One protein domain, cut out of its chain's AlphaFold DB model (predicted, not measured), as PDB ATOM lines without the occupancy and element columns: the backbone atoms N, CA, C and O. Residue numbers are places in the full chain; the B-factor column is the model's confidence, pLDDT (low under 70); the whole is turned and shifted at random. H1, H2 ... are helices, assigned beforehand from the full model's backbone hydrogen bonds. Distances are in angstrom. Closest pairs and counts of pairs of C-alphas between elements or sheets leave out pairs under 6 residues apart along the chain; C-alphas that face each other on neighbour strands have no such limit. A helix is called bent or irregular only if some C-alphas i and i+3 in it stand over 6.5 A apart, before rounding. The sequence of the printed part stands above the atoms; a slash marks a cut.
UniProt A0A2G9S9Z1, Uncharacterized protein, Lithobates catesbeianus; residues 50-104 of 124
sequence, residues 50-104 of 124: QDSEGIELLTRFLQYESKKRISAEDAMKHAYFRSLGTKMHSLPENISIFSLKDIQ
ATOM      1  N   GLN A  50      24.289  -4.540   2.671       53.84
ATOM      2  CA  GLN A  50      24.946  -5.349   1.668       53.84
ATOM      3  C   GLN A  50      25.081  -4.606   0.322       53.84
ATOM      4  O   GLN A  50      25.035  -5.234  -0.730       53.84
ATOM      5  N   ASP A  51      25.219  -3.280   0.323       71.50
ATOM      6  CA  ASP A  51      25.664  -2.548  -0.870       71.50
ATOM      7  C   ASP A  51      27.069  -1.985  -0.625       71.50
ATOM      8  O   ASP A  51      27.260  -0.832  -0.229       71.50
ATOM      9  N   SER A  52      28.070  -2.861  -0.775       87.56
ATOM     10  CA  SER A  52      29.490  -2.528  -0.588       87.56
ATOM     11  C   SER A  52      29.918  -1.350  -1.460       87.56
ATOM     12  O   SER A  52      30.710  -0.524  -1.016       87.56
ATOM     13  N   GLU A  53      29.336  -1.229  -2.654       90.88
ATOM     14  CA  GLU A  53      29.600  -0.139  -3.593       90.88
ATOM     15  C   GLU A  53      29.053   1.197  -3.079       90.88
ATOM     16  O   GLU A  53      29.689   2.239  -3.242       90.88
ATOM     17  N   GLY A  54      27.887   1.185  -2.424       90.81
ATOM     18  CA  GLY A  54      27.311   2.376  -1.798       90.81
ATOM     19  C   GLY A  54      28.146   2.866  -0.616       90.81
ATOM     20  O   GLY A  54      28.403   4.065  -0.484       90.81
ATOM     21  N   ILE A  55      28.632   1.938   0.214       91.50
ATOM     22  CA  ILE A  55      29.520   2.250   1.343       91.50
ATOM     23  C   ILE A  55      30.882   2.753   0.845       91.50
ATOM     24  O   ILE A  55      31.417   3.721   1.395       91.50
ATOM     25  N   GLU A  56      31.439   2.142  -0.206       93.69
ATOM     26  CA  GLU A  56      32.676   2.615  -0.828       93.69
ATOM     27  C   GLU A  56      32.507   4.048  -1.341       93.69
ATOM     28  O   GLU A  56      33.292   4.927  -0.975       93.69
ATOM     29  N   LEU A  57      31.453   4.311  -2.118       95.44
ATOM     30  CA  LEU A  57      31.172   5.640  -2.653       95.44
ATOM     31  C   LEU A  57      31.024   6.683  -1.535       95.44
ATOM     32  O   LEU A  57      31.607   7.766  -1.614       95.44
ATOM     33  N   LEU A  58      30.297   6.349  -0.466       94.81
ATOM     34  CA  LEU A  58      30.135   7.227   0.692       94.81
ATOM     35  C   LEU A  58      31.482   7.534   1.360       94.81
ATOM     36  O   LEU A  58      31.772   8.691   1.666       94.81
ATOM     37  N   THR A  59      32.335   6.524   1.526       94.25
ATOM     38  CA  THR A  59      33.682   6.695   2.091       94.25
ATOM     39  C   THR A  59      34.530   7.631   1.225       94.25
ATOM     40  O   THR A  59      35.255   8.476   1.744       94.25
ATOM     41  N   ARG A  60      34.402   7.553  -0.106       96.00
ATOM     42  CA  ARG A  60      35.090   8.467  -1.032       96.00
ATOM     43  C   ARG A  60      34.585   9.911  -0.933       96.00
ATOM     44  O   ARG A  60      35.364  10.832  -1.174       96.00
ATOM     45  N   PHE A  61      33.318  10.133  -0.577       97.00
ATOM     46  CA  PHE A  61      32.777  11.475  -0.329       97.00
ATOM     47  C   PHE A  61      33.193  12.050   1.029       97.00
ATOM     48  O   PHE A  61      33.488  13.243   1.121       97.00
ATOM     49  N   LEU A  62      33.230  11.225   2.076       96.31
ATOM     50  CA  LEU A  62      33.432  11.654   3.465       96.31
ATOM     51  C   LEU A  62      34.908  11.699   3.896       96.31
ATOM     52  O   LEU A  62      35.242  11.444   5.051       96.31
ATOM     53  N   GLN A  63      35.803  12.067   2.980       96.06
ATOM     54  CA  GLN A  63      37.217  12.250   3.303       96.06
ATOM     55  C   GLN A  63      37.437  13.587   4.020       96.06
ATOM     56  O   GLN A  63      36.989  14.631   3.545       96.06
ATOM     57  N   TYR A  64      38.172  13.559   5.138       93.25
ATOM     58  CA  TYR A  64      38.494  14.756   5.930       93.25
ATOM     59  C   TYR A  64      39.224  15.822   5.101       93.25
ATOM     60  O   TYR A  64      38.855  16.996   5.087       93.25
ATOM     61  N   GLU A  65      40.255  15.411   4.364       95.25
ATOM     62  CA  GLU A  65      40.950  16.297   3.438       95.25
ATOM     63  C   GLU A  65      40.106  16.487   2.176       95.25
ATOM     64  O   GLU A  65      39.917  15.557   1.393       95.25
ATOM     65  N   SER A  66      39.648  17.715   1.931       94.38
ATOM     66  CA  SER A  66      38.751  18.028   0.812       94.38
ATOM     67  C   SER A  66      39.311  17.637  -0.559       94.38
ATOM     68  O   SER A  66      38.544  17.218  -1.422       94.38
ATOM     69  N   LYS A  67      40.636  17.715  -0.734       96.25
ATOM     70  CA  LYS A  67      41.360  17.309  -1.952       96.25
ATOM     71  C   LYS A  67      41.339  15.797  -2.206       96.25
ATOM     72  O   LYS A  67      41.638  15.377  -3.315       96.25
ATOM     73  N   LYS A  68      41.030  14.990  -1.185       96.44
ATOM     74  CA  LYS A  68      40.912  13.528  -1.285       96.44
ATOM     75  C   LYS A  68      39.481  13.067  -1.568       96.44
ATOM     76  O   LYS A  68      39.284  11.876  -1.796       96.44
ATOM     77  N   ARG A  69      38.495  13.971  -1.530       97.94
ATOM     78  CA  ARG A  69      37.100  13.642  -1.852       97.94
ATOM     79  C   ARG A  69      36.954  13.369  -3.345       97.94
ATOM     80  O   ARG A  69      37.573  14.047  -4.161       97.94
ATOM     81  N   ILE A  70      36.111  12.403  -3.688       98.19
ATOM     82  CA  ILE A  70      35.719  12.146  -5.078       98.19
ATOM     83  C   ILE A  70      34.980  13.356  -5.672       98.19
ATOM     84  O   ILE A  70      34.216  14.030  -4.977       98.19
ATOM     85  N   SER A  71      35.225  13.649  -6.950       98.12
ATOM     86  CA  SER A  71      34.495  14.685  -7.683       98.12
ATOM     87  C   SER A  71      33.079  14.210  -8.037       98.12
ATOM     88  O   SER A  71      32.808  13.010  -8.054       98.12
ATOM     89  N   ALA A  72      32.162  15.131  -8.349       96.19
ATOM     90  CA  ALA A  72      30.827  14.747  -8.817       96.19
ATOM     91  C   ALA A  72      30.893  13.944 -10.130       96.19
ATOM     92  O   ALA A  72      30.192  12.945 -10.277       96.19
ATOM     93  N   GLU A  73      31.778  14.342 -11.048       94.50
ATOM     94  CA  GLU A  73      31.972  13.669 -12.332       94.50
ATOM     95  C   GLU A  73      32.456  12.220 -12.155       94.50
ATOM     96  O   GLU A  73      31.944  11.304 -12.801       94.50
ATOM     97  N   ASP A  74      33.413  11.999 -11.251       96.25
ATOM     98  CA  ASP A  74      33.933  10.662 -10.960       96.25
ATOM     99  C   ASP A  74      32.923   9.824 -10.175       96.25
ATOM    100  O   ASP A  74      32.770   8.630 -10.433       96.25
ATOM    101  N   ALA A  75      32.190  10.443  -9.248       96.31
ATOM    102  CA  ALA A  75      31.164   9.765  -8.467       96.31
ATOM    103  C   ALA A  75      30.030   9.232  -9.344       96.31
ATOM    104  O   ALA A  75      29.573   8.113  -9.129       96.31
ATOM    105  N   MET A  76      29.609   9.981 -10.368       94.50
ATOM    106  CA  MET A  76      28.593   9.515 -11.317       94.50
ATOM    107  C   MET A  76      29.027   8.250 -12.069       94.50
ATOM    108  O   MET A  76      28.173   7.455 -12.442       94.50
ATOM    109  N   LYS A  77      30.336   8.029 -12.255       93.81
ATOM    110  CA  LYS A  77      30.902   6.844 -12.923       93.81
ATOM    111  C   LYS A  77      31.096   5.650 -11.969       93.81
ATOM    112  O   LYS A  77      31.544   4.591 -12.407       93.81
ATOM    113  N   HIS A  78      30.793   5.806 -10.678       95.44
ATOM    114  CA  HIS A  78      30.966   4.758  -9.671       95.44
ATOM    115  C   HIS A  78      30.036   3.563  -9.925       95.44
ATOM    116  O   HIS A  78      28.893   3.723 -10.355       95.44
ATOM    117  N   ALA A  79      30.494   2.353  -9.590       93.25
ATOM    118  CA  ALA A  79      29.747   1.114  -9.824       93.25
ATOM    119  C   ALA A  79      28.398   1.052  -9.085       93.25
ATOM    120  O   ALA A  79      27.492   0.358  -9.543       93.25
ATOM    121  N   TYR A  80      28.232   1.848  -8.026       93.31
ATOM    122  CA  TYR A  80      26.955   2.057  -7.332       93.31
ATOM    123  C   TYR A  80      25.821   2.468  -8.293       93.31
ATOM    124  O   TYR A  80      24.690   2.012  -8.159       93.31
ATOM    125  N   PHE A  81      26.124   3.258  -9.330       92.44
ATOM    126  CA  PHE A  81      25.139   3.709 -10.321       92.44
ATOM    127  C   PHE A  81      25.020   2.789 -11.546       92.44
ATOM    128  O   PHE A  81      24.310   3.124 -12.494       92.44
ATOM    129  N   ARG A  82      25.667   1.610 -11.558       89.62
ATOM    130  CA  ARG A  82      25.666   0.686 -12.712       89.62
ATOM    131  C   ARG A  82      24.253   0.266 -13.136       89.62
ATOM    132  O   ARG A  82      24.030   0.020 -14.321       89.62
ATOM    133  N   SER A  83      23.305   0.215 -12.200       89.06
ATOM    134  CA  SER A  83      21.899  -0.120 -12.464       89.06
ATOM    135  C   SER A  83      21.167   0.907 -13.337       89.06
ATOM    136  O   SER A  83      20.206   0.542 -14.004       89.06
ATOM    137  N   LEU A  84      21.637   2.160 -13.396       89.00
ATOM    138  CA  LEU A  84      21.037   3.230 -14.208       89.00
ATOM    139  C   LEU A  84      21.419   3.148 -15.698       89.00
ATOM    140  O   LEU A  84      20.843   3.850 -16.530       89.00
ATOM    141  N   GLY A  85      22.364   2.270 -16.048       87.38
ATOM    142  CA  GLY A  85      22.796   2.034 -17.420       87.38
ATOM    143  C   GLY A  85      23.689   3.137 -18.002       87.38
ATOM    144  O   GLY A  85      23.740   4.274 -17.542       87.38
ATOM    145  N   THR A  86      24.407   2.802 -19.074       87.00
ATOM    146  CA  THR A  86      25.431   3.679 -19.671       87.00
ATOM    147  C   THR A  86      24.863   4.894 -20.402       87.00
ATOM    148  O   THR A  86      25.545   5.911 -20.520       87.00
ATOM    149  N   LYS A  87      23.606   4.823 -20.862       88.81
ATOM    150  CA  LYS A  87      22.933   5.918 -21.586       88.81
ATOM    151  C   LYS A  87      22.780   7.181 -20.739       88.81
ATOM    152  O   LYS A  87      22.719   8.273 -21.300       88.81
ATOM    153  N   MET A  88      22.746   7.034 -19.413       90.38
ATOM    154  CA  MET A  88      22.656   8.151 -18.475       90.38
ATOM    155  C   MET A  88      23.856   9.101 -18.605       90.38
ATOM    156  O   MET A  88      23.682  10.311 -18.533       90.38
ATOM    157  N   HIS A  89      25.047   8.578 -18.915       90.81
ATOM    158  CA  HIS A  89      26.262   9.387 -19.082       90.81
ATOM    159  C   HIS A  89      26.375  10.083 -20.444       90.81
ATOM    160  O   HIS A  89      27.195  10.980 -20.597       90.81
ATOM    161  N   SER A  90      25.584   9.672 -21.438       91.31
ATOM    162  CA  SER A  90      25.556  10.288 -22.776       91.31
ATOM    163  C   SER A  90      24.404  11.277 -22.964       91.31
ATOM    164  O   SER A  90      24.201  11.785 -24.067       91.31
ATOM    165  N   LEU A  91      23.598  11.488 -21.923       93.44
ATOM    166  CA  LEU A  91      22.432  12.350 -21.996       93.44
ATOM    167  C   LEU A  91      22.871  13.824 -22.081       93.44
ATOM    168  O   LEU A  91      23.754  14.229 -21.326       93.44
ATOM    169  N   PRO A  92      22.267  14.642 -22.961       94.62
ATOM    170  CA  PRO A  92      22.528  16.076 -22.971       94.62
ATOM    171  C   PRO A  92      22.125  16.733 -21.644       94.62
ATOM    172  O   PRO A  92      21.115  16.361 -21.050       94.62
ATOM    173  N   GLU A  93      22.864  17.759 -21.220       91.31
ATOM    174  CA  GLU A  93      22.668  18.442 -19.926       91.31
ATOM    175  C   GLU A  93      21.269  19.058 -19.748       91.31
ATOM    176  O   GLU A  93      20.789  19.224 -18.630       91.31
ATOM    177  N   ASN A  94      20.600  19.399 -20.852       96.12
ATOM    178  CA  ASN A  94      19.271  20.007 -20.861       96.12
ATOM    179  C   ASN A  94      18.118  18.991 -20.947       96.12
ATOM    180  O   ASN A  94      16.960  19.397 -21.054       96.12
ATOM    181  N   ILE A  95      18.412  17.688 -20.940       95.88
ATOM    182  CA  ILE A  95      17.410  16.627 -21.042       95.88
ATOM    183  C   ILE A  95      17.257  15.926 -19.693       95.88
ATOM    184  O   ILE A  95      18.220  15.634 -18.992       95.88
ATOM    185  N   SER A  96      16.008  15.633 -19.329       95.00
ATOM    186  CA  SER A  96      15.698  14.900 -18.104       95.00
ATOM    187  C   SER A  96      16.113  13.430 -18.206       95.00
ATOM    188  O   SER A  96      15.852  12.775 -19.215       95.00
ATOM    189  N   ILE A  97      16.654  12.862 -17.124       94.50
ATOM    190  CA  ILE A  97      16.987  11.429 -17.047       94.50
ATOM    191  C   ILE A  97      15.772  10.516 -17.276       94.50
ATOM    192  O   ILE A  97      15.929   9.408 -17.778       94.50
ATOM    193  N   PHE A  98      14.556  10.997 -16.995       94.44
ATOM    194  CA  PHE A  98      13.310  10.253 -17.214       94.44
ATOM    195  C   PHE A  98      12.904  10.162 -18.690       94.44
ATOM    196  O   PHE A  98      11.948   9.472 -19.031       94.44
ATOM    197  N   SER A  99      13.627  10.832 -19.595       93.50
ATOM    198  CA  SER A  99      13.506  10.574 -21.033       93.50
ATOM    199  C   SER A  99      14.064   9.196 -21.424       93.50
ATOM    200  O   SER A  99      13.720   8.671 -22.483       93.50
ATOM    201  N   LEU A 100      14.902   8.584 -20.576       92.06
ATOM    202  CA  LEU A 100      15.358   7.208 -20.744       92.06
ATOM    203  C   LEU A 100      14.272   6.240 -20.259       92.06
ATOM    204  O   LEU A 100      13.911   6.241 -19.090       92.06
ATOM    205  N   LYS A 101      13.799   5.357 -21.147       87.88
ATOM    206  CA  LYS A 101      12.749   4.360 -20.835       87.88
ATOM    207  C   LYS A 101      13.118   3.416 -19.683       87.88
ATOM    208  O   LYS A 101      12.234   2.893 -19.005       87.88
ATOM    209  N   ASP A 102      14.418   3.209 -19.501       86.94
ATOM    210  CA  ASP A 102      15.005   2.306 -18.514       86.94
ATOM    211  C   ASP A 102      15.031   2.932 -17.100       86.94
ATOM    212  O   ASP A 102      15.297   2.235 -16.125       86.94
ATOM    213  N   ILE A 103      14.732   4.233 -16.972       91.12
ATOM    214  CA  ILE A 103      14.702   4.966 -15.701       91.12
ATOM    215  C   ILE A 103      13.266   5.375 -15.395       91.12
ATOM    216  O   ILE A 103      12.662   6.186 -16.096       91.12
ATOM    217  N   GLN A 104      12.720   4.834 -14.311       90.81
ATOM    218  CA  GLN A 104      11.374   5.143 -13.842       90.81
ATOM    219  C   GLN A 104      11.391   5.361 -12.333       90.81
ATOM    220  O   GLN A 104      12.167   4.736 -11.611       90.81
TER     221      GLN A 104
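What this domain is: This is residues 50 to 104 of the 124 residues of an uncharacterized protein of Lithobates catesbeianus (UniProt A0A2G9S9Z1). The printed part is a flat, winding chain of four short helices without a single core: H1, the longest, turns back through a loop at residues 62 to 71 into H2, H3 meets H1 in a corner near the first residues of both, at Glu 53 and Tyr 80, and runs away from it, and H4 follows beyond H3. The loop after H1 lies toward one end of the long axis, and residues 91 to 104, a stretch with no named element, wind along the other. The 55 printed residues hold four named helices, H1, H2, H3 and H4 in chain order, and no named strand; the class is all helix, though under half of the residues, 26 of 55, are in named elements. The whole is loose, with a radius of gyration of the C-alphas of 13.2 A, and its C-alphas span 37 by 28 by 14 A.

Where its parts are: H1 is residues 52 to 61, 14.4 A from first to last C-alpha, and begins at C-alpha 52 at (29.490, -2.528, -0.588). It ends at C-alpha 61 at (32.777, 11.475, -0.329). H2 is residues 72 to 76, 6.2 A long. H3 is residues 79 to 84, 10.0 A long; it is irregular, with C-alphas 80 and 83 standing 7.5 A apart. H4 is residues 86 to 90, 7.3 A long, and ends at C-alpha 90 at (25.556, 10.288, -22.776).

How they stand to each other: H1 and H3 touch, with the C-alphas of Glu 53 and Tyr 80 the closest at 5.1 A. They run opposite ways at a steep tilt of 68 degrees, only just short of about perpendicular. H1 and H2 are close but not clearly touching; their closest C-alphas, those of Leu 57 and Ala 75, are 7.1 A apart. H2 and H3 meet only through their link, and so do H3 and H4. H1 and H4 are apart, and H2 and H4 are only just apart, their closest C-alphas 8.1 A from each other. In H1 and H2 every O i to N i+4 pair is within hydrogen-bond range. In H3 this holds for 0 of 2 pairs, with 2 of 3 O i to N i+3 pairs within range, and in H4 for 0 of 1, with 2 of 2 O i to N i+3 pairs within range.

The domain as a whole: The two C-alphas farthest apart, those of Glu 65 and Lys 101, are 39.1 A from each other. The printed part runs from residue 50 to residue 104 with no cut. The links from H2 to H3 and from H3 to H4 are tight, the link from H1 to H2 is short, and none is long. The C-alphas of residues 91 to 104 lie 13 to 19 A from the mean of all C-alphas. The mean pLDDT of the printed part is 92.1, and residue 50 is the one printed residue under 70.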